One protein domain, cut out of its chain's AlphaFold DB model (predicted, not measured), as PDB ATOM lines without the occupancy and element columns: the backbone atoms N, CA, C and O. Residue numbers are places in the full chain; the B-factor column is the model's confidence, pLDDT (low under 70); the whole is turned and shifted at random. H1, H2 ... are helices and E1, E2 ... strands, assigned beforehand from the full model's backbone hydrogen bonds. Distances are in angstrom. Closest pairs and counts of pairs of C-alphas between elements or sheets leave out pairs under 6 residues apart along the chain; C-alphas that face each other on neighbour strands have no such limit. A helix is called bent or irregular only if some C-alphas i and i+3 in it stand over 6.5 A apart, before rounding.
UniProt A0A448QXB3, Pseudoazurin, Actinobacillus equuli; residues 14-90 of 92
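Overview. This is residues 14 to 90 of the 92 residues of the protein "Pseudoazurin" of Actinobacillus equuli (UniProt A0A448QXB3). Two antiparallel strands, E1 and E2, make a narrow ribbon, and the helical hairpin H2 and H3 covers one of its faces, H2 along E1 and H3 along E2. Residues 14 to 36 make a long loop with no named element, which begins beside the ribbon near E1, runs out away from the helices H2 and H3 to about residue 25 and folds back to E1, while the short helix H1 sits at one end of the ribbon in the turn from E1 to E2. The printed part has 77 residues with two named strands and three named helices, in the order E1, H1, E2, H2, H3; the class is mixed, helices and strands, with under half of the residues in named elements. It is compact, with a radius of gyration of the C-alphas of 12.5 A, and only just flat, spanning 33 by 30 by 17 A.

Arrangement. Start at Val 14 and pass the long stretch to reach E1, residues 37 to 42, and its antiparallel neighbour E2, residues 52 to 57, at 161 degrees between their directions. Look there for N 39 and O 55, 2.8 A apart, and N 41 and O 53, 3.0 A apart, both within hydrogen-bond range. Between the strands comes H1, residues 44 to 49, which is irregular: C-alphas 45 and 48 are 7.8 A apart. Next, H2, residues 63 to 76, comes closest to E1 at the C-alphas of Val 38 and Ala 66, 6.3 A apart; H2 and E2 are near each other, with 7 pairs of C-alphas within 10 A. H1 and H2 are close but not clearly touching, with closest C-alphas Met 48 and Arg 76, 6.2 A apart, and about perpendicular at 74 degrees. Last, H3, residues 83 to 88, comes closest to E2 at the C-alphas of Ile 54 and Tyr 87, 6.6 A apart. H2 and H3 touch as a helical hairpin, opposite ways at a shallow tilt of 7 degrees, closest at the C-alphas of Val 70 and Leu 84, 6.3 A apart. Every O i to N i+4 pair is within hydrogen-bond range in H3, 9 of 10 in H2 and 0 of 2 in H1, where 2 of 3 O i to N i+3 pairs are.

Along the chain. Find C-alpha 37 at (116.507, 169.823, 194.804); from there E1 runs 17.0 A to C-alpha 42. H1 measures 9.8 A, E2 16.9 A. H2 begins at C-alpha 63, (114.163, 176.391, 192.557), and runs 20.2 A; H3 runs 8.8 A to C-alpha 88 at (117.113, 181.230, 199.515).

Size, cuts and confidence. The C-alphas of Thr 34 and Thr 78, the two farthest apart, are 32.9 A from each other. The printed part has no cut, and no link between named elements is long. The mean pLDDT of the printed part is 97.5, and no printed residue is under 70.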
ATOM      1  N   VAL A  14     108.771 170.431 197.963       98.50
ATOM      2  CA  VAL A  14     109.700 169.310 197.777       98.50
ATOM      3  C   VAL A  14     109.992 169.162 196.275       98.50
ATOM      4  O   VAL A  14     109.203 169.667 195.463       98.50
ATOM      5  N   PRO A  15     111.108 168.528 195.881       97.94
ATOM      6  CA  PRO A  15     111.374 168.169 194.490       97.94
ATOM      7  C   PRO A  15     110.325 167.200 193.943       97.94
ATOM      8  O   PRO A  15     109.659 166.492 194.699       97.94
ATOM      9  N   GLU A  16     110.171 167.161 192.623       95.75
ATOM     10  CA  GLU A  16     109.300 166.174 191.985       95.75
ATOM     11  C   GLU A  16     109.777 164.746 192.306       95.75
ATOM     12  O   GLU A  16     110.976 164.477 192.354       95.75
ATOM     13  N   GLY A  17     108.838 163.843 192.596       95.06
ATOM     14  CA  GLY A  17     109.132 162.466 193.015       95.06
ATOM     15  C   GLY A  17     109.524 162.299 194.489       95.06
ATOM     16  O   GLY A  17     109.404 161.196 195.018       95.06
ATOM     17  N   ALA A  18     109.908 163.371 195.190       97.56
ATOM     18  CA  ALA A  18     110.206 163.299 196.617       97.56
ATOM     19  C   ALA A  18     108.931 163.223 197.474       97.56
ATOM     20  O   ALA A  18     107.950 163.939 197.248       97.56
ATOM     21  N   GLU A  19     108.966 162.400 198.524       96.62
ATOM     22  CA  GLU A  19     107.875 162.324 199.492       96.62
ATOM     23  C   GLU A  19     107.794 163.589 200.357       96.62
ATOM     24  O   GLU A  19     108.796 164.139 200.824       96.62
ATOM     25  N   LYS A  20     106.561 164.044 200.609       97.69
ATOM     26  CA  LYS A  20     106.301 165.069 201.622       97.69
ATOM     27  C   LYS A  20     106.520 164.477 203.007       97.69
ATOM     28  O   LYS A  20     106.151 163.336 203.261       97.69
ATOM     29  N   PHE A  21     107.022 165.292 203.925       98.19
ATOM     30  CA  PHE A  21     107.242 164.882 205.306       98.19
ATOM     31  C   PHE A  21     106.422 165.713 206.288       98.19
ATOM     32  O   PHE A  21     106.227 166.923 206.125       98.19
ATOM     33  N   LEU A  22     105.952 165.030 207.326       98.25
ATOM     34  CA  LEU A  22     105.276 165.590 208.484       98.25
ATOM     35  C   LEU A  22     105.693 164.761 209.699       98.25
ATOM     36  O   LEU A  22     105.394 163.569 209.752       98.25
ATOM     37  N   SER A  23     106.388 165.369 210.657       97.88
ATOM     38  CA  SER A  23     106.670 164.694 211.923       97.88
ATOM     39  C   SER A  23     105.478 164.782 212.870       97.88
ATOM     40  O   SER A  23     104.590 165.624 212.706       97.88
ATOM     41  N   LYS A  24     105.490 163.937 213.900       96.62
ATOM     42  CA  LYS A  24     104.629 164.122 215.067       96.62
ATOM     43  C   LYS A  24     105.139 165.279 215.931       96.62
ATOM     44  O   LYS A  24     106.310 165.655 215.842       96.62
ATOM     45  N   GLU A  25     104.233 165.840 216.720       96.69
ATOM     46  CA  GLU A  25     104.522 166.881 217.707       96.69
ATOM     47  C   GLU A  25     105.424 166.345 218.816       96.69
ATOM     48  O   GLU A  25     105.183 165.264 219.345       96.69
ATOM     49  N   ASP A  26     106.474 167.106 219.130       95.31
ATOM     50  CA  ASP A  26     107.414 166.873 220.231       95.31
ATOM     51  C   ASP A  26     108.120 165.503 220.215       95.31
ATOM     52  O   ASP A  26     108.721 165.081 221.204       95.31
ATOM     53  N   GLU A  27     108.122 164.825 219.066       94.44
ATOM     54  CA  GLU A  27     108.837 163.572 218.848       94.44
ATOM     55  C   GLU A  27     110.129 163.797 218.052       94.44
ATOM     56  O   GLU A  27     110.225 164.654 217.169       94.44
ATOM     57  N   GLN A  28     111.153 162.992 218.349       94.00
ATOM     58  CA  GLN A  28     112.361 162.974 217.535       94.00
ATOM     59  C   GLN A  28     112.023 162.445 216.138       94.00
ATOM     60  O   GLN A  28     111.467 161.362 215.988       94.00
ATOM     61  N   PHE A  29     112.409 163.201 215.115       95.38
ATOM     62  CA  PHE A  29     112.179 162.854 213.721       95.38
ATOM     63  C   PHE A  29     113.504 162.805 212.965       95.38
ATOM     64  O   PHE A  29     114.364 163.668 213.144       95.38
ATOM     65  N   SER A  30     113.667 161.791 212.121       96.56
ATOM     66  CA  SER A  30     114.797 161.656 211.208       96.56
ATOM     67  C   SER A  30     114.273 161.272 209.831       96.56
ATOM     68  O   SER A  30     113.320 160.505 209.715       96.56
ATOM     69  N   LEU A  31     114.887 161.833 208.797       95.88
ATOM     70  CA  LEU A  31     114.524 161.643 207.402       95.88
ATOM     71  C   LEU A  31     115.805 161.613 206.576       95.88
ATOM     72  O   LEU A  31     116.679 162.459 206.753       95.88
ATOM     73  N   THR A  32     115.888 160.660 205.652       97.31
ATOM     74  CA  THR A  32     116.909 160.654 204.604       97.31
ATOM     75  C   THR A  32     116.315 161.265 203.343       97.31
ATOM     76  O   THR A  32     115.312 160.774 202.833       97.31
ATOM     77  N   LEU A  33     116.929 162.334 202.840       97.81
ATOM     78  CA  LEU A  33     116.541 162.959 201.579       97.81
ATOM     79  C   LEU A  33     117.378 162.367 200.445       97.81
ATOM     80  O   LEU A  33     118.603 162.429 200.484       97.81
ATOM     81  N   THR A  34     116.713 161.778 199.456       96.44
ATOM     82  CA  THR A  34     117.370 161.028 198.369       96.44
ATOM     83  C   THR A  34     117.262 161.693 197.003       96.44
ATOM     84  O   THR A  34     117.973 161.296 196.085       96.44
ATOM     85  N   HIS A  35     116.384 162.683 196.852       98.25
ATOM     86  CA  HIS A  35     116.162 163.372 195.584       98.25
ATOM     87  C   HIS A  35     116.894 164.709 195.601       98.25
ATOM     88  O   HIS A  35     116.882 165.416 196.611       98.25
ATOM     89  N   GLU A  36     117.526 165.060 194.483       98.25
ATOM     90  CA  GLU A  36     118.111 166.388 194.336       98.25
ATOM     91  C   GLU A  36     117.021 167.464 194.313       98.25
ATOM     92  O   GLU A  36     115.912 167.245 193.822       98.25
ATOM     93  N   GLY A  37     117.350 168.641 194.832       98.44
ATOM     94  CA  GLY A  37     116.507 169.823 194.804       98.44
ATOM     95  C   GLY A  37     116.444 170.552 196.138       98.44
ATOM     96  O   GLY A  37     117.238 170.339 197.055       98.44
ATOM     97  N   VAL A  38     115.481 171.460 196.213       98.75
ATOM     98  CA  VAL A  38     115.241 172.359 197.334       98.75
ATOM     99  C   VAL A  38     113.966 171.936 198.054       98.75
ATOM    100  O   VAL A  38     112.896 171.794 197.453       98.75
ATOM    101  N   TYR A  39     114.083 171.771 199.365       98.75
ATOM    102  CA  TYR A  39     112.996 171.452 200.273       98.75
ATOM    103  C   TYR A  39     112.740 172.653 201.172       98.75
ATOM    104  O   TYR A  39     113.644 173.115 201.861       98.75
ATOM    105  N   VAL A  40     111.502 173.134 201.204       98.75
ATOM    106  CA  VAL A  40     111.074 174.208 202.108       98.75
ATOM    107  C   VAL A  40     110.179 173.591 203.166       98.75
ATOM    108  O   VAL A  40     109.222 172.890 202.827       98.75
ATOM    109  N   TYR A  41     110.459 173.843 204.440       98.69
ATOM    110  CA  TYR A  41     109.678 173.308 205.552       98.69
ATOM    111  C   TYR A  41     109.329 174.384 206.572       98.69
ATOM    112  O   TYR A  41     109.993 175.414 206.676       98.69
ATOM    113  N   VAL A  42     108.284 174.118 207.352       98.50
ATOM    114  CA  VAL A  42     107.840 174.982 208.449       98.50
ATOM    115  C   VAL A  42     107.581 174.161 209.702       98.50
ATOM    116  O   VAL A  42     107.231 172.983 209.614       98.50
ATOM    117  N   CYS A  43     107.678 174.809 210.856       98.06
ATOM    118  CA  CYS A  43     107.033 174.387 212.086       98.06
ATOM    119  C   CYS A  43     105.640 175.026 212.138       98.06
ATOM    120  O   CYS A  43     105.540 176.236 212.362       98.06
ATOM    121  N   PRO A  44     104.546 174.275 211.912       97.12
ATOM    122  CA  PRO A  44     103.229 174.871 211.689       97.12
ATOM    123  C   PRO A  44     102.691 175.826 212.767       97.12
ATOM    124  O   PRO A  44     102.162 176.865 212.360       97.12
ATOM    125  N   PRO A  45     102.829 175.572 214.087       97.06
ATOM    126  CA  PRO A  45     102.316 176.497 215.102       97.06
ATOM    127  C   PRO A  45     103.120 177.804 215.136       97.06
ATOM    128  O   PRO A  45     102.587 178.851 215.485       97.06
ATOM    129  N   HIS A  46     104.369 177.770 214.665       97.19
ATOM    130  CA  HIS A  46     105.311 178.889 214.673       97.19
ATOM    131  C   HIS A  46     105.553 179.470 213.271       97.19
ATOM    132  O   HIS A  46     106.513 180.208 213.045       97.19
ATOM    133  N   ARG A  47     104.673 179.172 212.305       95.38
ATOM    134  CA  ARG A  47     104.810 179.652 210.919       95.38
ATOM    135  C   ARG A  47     104.813 181.180 210.818       95.38
ATOM    136  O   ARG A  47     105.516 181.729 209.986       95.38
ATOM    137  N   MET A  48     104.025 181.860 211.659       96.44
ATOM    138  CA  MET A  48     103.945 183.328 211.666       96.44
ATOM    139  C   MET A  48     105.209 183.957 212.264       96.44
ATOM    140  O   MET A  48     105.550 185.082 211.919       96.44
ATOM    141  N   MET A  49     105.950 183.202 213.079       97.88
ATOM    142  CA  MET A  49     107.246 183.599 213.635       97.88
ATOM    143  C   MET A  49     108.429 183.198 212.738       97.88
ATOM    144  O   MET A  49     109.576 183.195 213.171       97.88
ATOM    145  N   ASN A  50     108.159 182.772 211.503       97.50
ATOM    146  CA  ASN A  50     109.158 182.267 210.567       97.50
ATOM    147  C   ASN A  50     110.022 181.112 211.096       97.50
ATOM    148  O   ASN A  50     111.210 181.010 210.769       97.50
ATOM    149  N   MET A  51     109.454 180.208 211.902       97.88
ATOM    150  CA  MET A  51     110.128 178.954 212.250       97.88
ATOM    151  C   MET A  51     110.077 177.995 211.056       97.88
ATOM    152  O   MET A  51     109.352 177.003 211.032       97.88
ATOM    153  N   SER A  52     110.850 178.342 210.040       98.00
ATOM    154  CA  SER A  52     110.891 177.717 208.729       98.00
ATOM    155  C   SER A  52     112.341 177.501 208.315       98.00
ATOM    156  O   SER A  52     113.259 178.065 208.921       98.00
ATOM    157  N   GLY A  53     112.557 176.685 207.290       98.31
ATOM    158  CA  GLY A  53     113.891 176.441 206.762       98.31
ATOM    159  C   GLY A  53     113.886 175.924 205.334       98.31
ATOM    160  O   GLY A  53     112.847 175.549 204.782       98.31
ATOM    161  N   ILE A  54     115.086 175.922 204.760       98.69
ATOM    162  CA  ILE A  54     115.388 175.434 203.420       98.69
ATOM    163  C   ILE A  54     116.470 174.362 203.551       98.69
ATOM    164  O   ILE A  54     117.431 174.536 204.296       98.69
ATOM    165  N   ILE A  55     116.307 173.252 202.835       98.50
ATOM    166  CA  ILE A  55     117.326 172.212 202.681       98.50
ATOM    167  C   ILE A  55     117.604 172.076 201.191       98.50
ATOM    168  O   ILE A  55     116.675 171.895 200.410       98.50
ATOM    169  N   GLN A  56     118.872 172.138 200.803       98.44
ATOM    170  CA  GLN A  56     119.313 171.808 199.455       98.44
ATOM    171  C   GLN A  56     119.999 170.440 199.467       98.44
ATOM    172  O   GLN A  56     120.903 170.200 200.267       98.44
ATOM    173  N   VAL A  57     119.590 169.564 198.553       98.25
ATOM    174  CA  VAL A  57     120.253 168.289 198.264       98.25
ATOM    175  C   VAL A  57     120.750 168.349 196.828       98.25
ATOM    176  O   VAL A  57     119.945 168.486 195.915       98.25
ATOM    177  N   GLY A  58     122.061 168.266 196.610       97.75
ATOM    178  CA  GLY A  58     122.618 168.323 195.256       97.75
ATOM    179  C   GLY A  58     122.183 169.585 194.501       97.75
ATOM    180  O   GLY A  58     122.241 170.684 195.051       97.75
ATOM    181  N   LYS A  59     121.751 169.441 193.245       97.94
ATOM    182  CA  LYS A  59     121.327 170.569 192.393       97.94
ATOM    183  C   LYS A  59     119.910 171.075 192.712       97.94
ATOM    184  O   LYS A  59     119.013 170.261 192.918       97.94
ATOM    185  N   PRO A  60     119.638 172.393 192.649       97.81
ATOM    186  CA  PRO A  60     118.338 172.979 192.979       97.81
ATOM    187  C   PRO A  60     117.328 172.873 191.818       97.81
ATOM    188  O   PRO A  60     116.847 173.874 191.289       97.81
ATOM    189  N   ILE A  61     116.981 171.649 191.411       97.88
ATOM    190  CA  ILE A  61     116.188 171.376 190.195       97.88
ATOM    191  C   ILE A  61     114.760 171.956 190.200       97.88
ATOM    192  O   ILE A  61     114.137 172.075 189.152       97.88
ATOM    193  N   ASN A  62     114.236 172.327 191.368       98.12
ATOM    194  CA  ASN A  62     112.887 172.862 191.575       98.12
ATOM    195  C   ASN A  62     112.904 174.280 192.189       98.12
ATOM    196  O   ASN A  62     111.953 174.652 192.885       98.12
ATOM    197  N   LEU A  63     113.967 175.066 191.950       97.94
ATOM    198  CA  LEU A  63     114.163 176.391 192.557       97.94
ATOM    199  C   LEU A  63     112.954 177.319 192.380       97.94
ATOM    200  O   LEU A  63     112.533 177.950 193.341       97.94
ATOM    201  N   GLU A  64     112.330 177.350 191.199       98.06
ATOM    202  CA  GLU A  64     111.154 178.197 190.952       98.06
ATOM    203  C   GLU A  64     109.991 177.878 191.910       98.06
ATOM    204  O   GLU A  64     109.366 178.780 192.475       98.06
ATOM    205  N   ASN A  65     109.702 176.591 192.126       98.19
ATOM    206  CA  ASN A  65     108.648 176.163 193.043       98.19
ATOM    207  C   ASN A  65     109.008 176.498 194.499       98.19
ATOM    208  O   ASN A  65     108.156 176.969 195.255       98.19
ATOM    209  N   ALA A  66     110.272 176.302 194.881       98.38
ATOM    210  CA  ALA A  66     110.761 176.657 196.207       98.38
ATOM    211  C   ALA A  66     110.651 178.170 196.467       98.38
ATOM    212  O   ALA A  66     110.107 178.561 197.498       98.38
ATOM    213  N   THR A  67     111.057 179.015 195.514       98.56
ATOM    214  CA  THR A  67     110.938 180.481 195.597       98.56
ATOM    215  C   THR A  67     109.488 180.916 195.783       98.56
ATOM    216  O   THR A  67     109.186 181.677 196.702       98.56
ATOM    217  N   LYS A  68     108.556 180.375 194.984       98.62
ATOM    218  CA  LYS A  68     107.120 180.674 195.128       98.62
ATOM    219  C   LYS A  68     106.590 180.307 196.511       98.62
ATOM    220  O   LYS A  68     105.714 180.994 197.034       98.62
ATOM    221  N   GLU A  69     107.069 179.215 197.099       98.62
ATOM    222  CA  GLU A  69     106.642 178.809 198.436       98.62
ATOM    223  C   GLU A  69     107.269 179.678 199.534       98.62
ATOM    224  O   GLU A  69     106.557 180.095 200.448       98.62
ATOM    225  N   VAL A  70     108.550 180.040 199.405       98.56
ATOM    226  CA  VAL A  70     109.226 181.006 200.287       98.56
ATOM    227  C   VAL A  70     108.475 182.338 200.302       98.56
ATOM    228  O   VAL A  70     108.117 182.821 201.375       98.56
ATOM    229  N   GLU A  71     108.122 182.885 199.137       98.38
ATOM    230  CA  GLU A  71     107.348 184.128 199.047       98.38
ATOM    231  C   GLU A  71     105.995 184.042 199.766       98.38
ATOM    232  O   GLU A  71     105.566 184.998 200.415       98.38
ATOM    233  N   LYS A  72     105.285 182.912 199.654       98.19
ATOM    234  CA  LYS A  72     103.998 182.719 200.343       98.19
ATOM    235  C   LYS A  72     104.164 182.661 201.857       98.19
ATOM    236  O   LYS A  72     103.300 183.185 202.565       98.19
ATOM    237  N   ILE A  73     105.217 182.005 202.346       98.12
ATOM    238  CA  ILE A  73     105.509 181.907 203.780       98.12
ATOM    239  C   ILE A  73     105.878 183.292 204.321       98.12
ATOM    240  O   ILE A  73     105.273 183.748 205.292       98.12
ATOM    241  N   GLU A  74     106.780 184.004 203.649       97.75
ATOM    242  CA  GLU A  74     107.222 185.347 204.037       97.75
ATOM    243  C   GLU A  74     106.068 186.361 204.038       97.75
ATOM    244  O   GLU A  74     105.909 187.120 204.993       97.75
ATOM    245  N   LYS A  75     105.155 186.311 203.056       97.56
ATOM    246  CA  LYS A  75     103.950 187.174 203.026       97.56
ATOM    247  C   LYS A  75     103.036 187.013 204.245       97.56
ATOM    248  O   LYS A  75     102.257 187.915 204.541       97.56
ATOM    249  N   ARG A  76     103.076 185.861 204.920       95.38
ATOM    250  CA  ARG A  76     102.227 185.532 206.084       95.38
ATOM    251  C   ARG A  76     102.976 185.606 207.411       95.38
ATOM    252  O   ARG A  76     102.380 185.374 208.461       95.38
ATOM    253  N   THR A  77     104.267 185.887 207.353       96.88
ATOM    254  CA  THR A  77     105.150 185.961 208.504       96.88
ATOM    255  C   THR A  77     105.022 187.337 209.156       96.88
ATOM    256  O   THR A  77     105.003 188.365 208.478       96.88
ATOM    257  N   THR A  78     104.906 187.375 210.480       97.50
ATOM    258  CA  THR A  78     104.802 188.604 211.277       97.50
ATOM    259  C   THR A  78     106.123 188.960 211.952       97.50
ATOM    260  O   THR A  78     106.435 190.145 212.048       97.50
ATOM    261  N   GLU A  79     106.920 187.962 212.340       97.62
ATOM    262  CA  GLU A  79     108.222 188.124 213.004       97.62
ATOM    263  C   GLU A  79     109.337 187.463 212.192       97.62
ATOM    264  O   GLU A  79     109.079 186.524 211.450       97.62
ATOM    265  N   HIS A  80     110.582 187.926 212.327       97.19
ATOM    266  CA  HIS A  80     111.722 187.399 211.559       97.19
ATOM    267  C   HIS A  80     111.498 187.408 210.033       97.19
ATOM    268  O   HIS A  80     111.919 186.493 209.323       97.19
ATOM    269  N   LYS A  81     110.813 188.436 209.523       96.62
ATOM    270  CA  LYS A  81     110.598 188.641 208.083       96.62
ATOM    271  C   LYS A  81     111.933 188.723 207.347       96.62
ATOM    272  O   LYS A  81     112.870 189.332 207.850       96.62
ATOM    273  N   GLY A  82     111.991 188.152 206.152       96.56
ATOM    274  CA  GLY A  82     113.183 188.146 205.304       96.56
ATOM    275  C   GLY A  82     114.117 186.962 205.535       96.56
ATOM    276  O   GLY A  82     114.888 186.624 204.642       96.56
ATOM    277  N   ARG A  83     114.000 186.266 206.670       97.06
ATOM    278  CA  ARG A  83     114.880 185.150 207.035       97.06
ATOM    279  C   ARG A  83     114.918 184.037 205.980       97.06
ATOM    280  O   ARG A  83     115.986 183.499 205.709       97.06
ATOM    281  N   LEU A  84     113.786 183.658 205.380       97.31
ATOM    282  CA  LEU A  84     113.794 182.638 204.326       97.31
ATOM    283  C   LEU A  84     114.321 183.175 202.996       97.31
ATOM    284  O   LEU A  84     114.865 182.384 202.232       97.31
ATOM    285  N   PHE A  85     114.188 184.476 202.716       98.31
ATOM    286  CA  PHE A  85     114.832 185.073 201.544       98.31
ATOM    287  C   PHE A  85     116.358 185.014 201.684       98.31
ATOM    288  O   PHE A  85     117.019 184.537 200.769       98.31
ATOM    289  N   GLU A  86     116.903 185.348 202.857       98.19
ATOM    290  CA  GLU A  86     118.340 185.211 203.154       98.19
ATOM    291  C   GLU A  86     118.836 183.761 203.012       98.19
ATOM    292  O   GLU A  86     119.972 183.511 202.609       98.19
ATOM    293  N   TYR A  87     118.000 182.773 203.348       98.12
ATOM    294  CA  TYR A  87     118.332 181.358 203.145       98.12
ATOM    295  C   TYR A  87     118.240 180.946 201.678       98.12
ATOM    296  O   TYR A  87     119.043 180.136 201.218       98.12
ATOM    297  N   LEU A  88     117.284 181.502 200.936       98.12
ATOM    298  CA  LEU A  88     117.113 181.230 199.515       98.12
ATOM    299  C   LEU A  88     118.303 181.755 198.699       98.12
ATOM    300  O   LEU A  88     118.737 181.075 197.776       98.12
ATOM    301  N   GLU A  89     118.880 182.898 199.079       97.94
ATOM    302  CA  GLU A  89     120.100 183.455 198.467       97.94
ATOM    303  C   GLU A  89     121.331 182.543 198.610       97.94
ATOM    304  O   GLU A  89     122.291 182.664 197.848       97.94
ATOM    305  N   GLN A  90     121.317 181.616 199.571       97.81
ATOM    306  CA  GLN A  90     122.413 180.673 199.805       97.81
ATOM    307  C   GLN A  90     122.296 179.388 198.978       97.81
ATOM    308  O   GLN A  90     123.241 178.595 198.967       97.81
TER     309      GLN A  90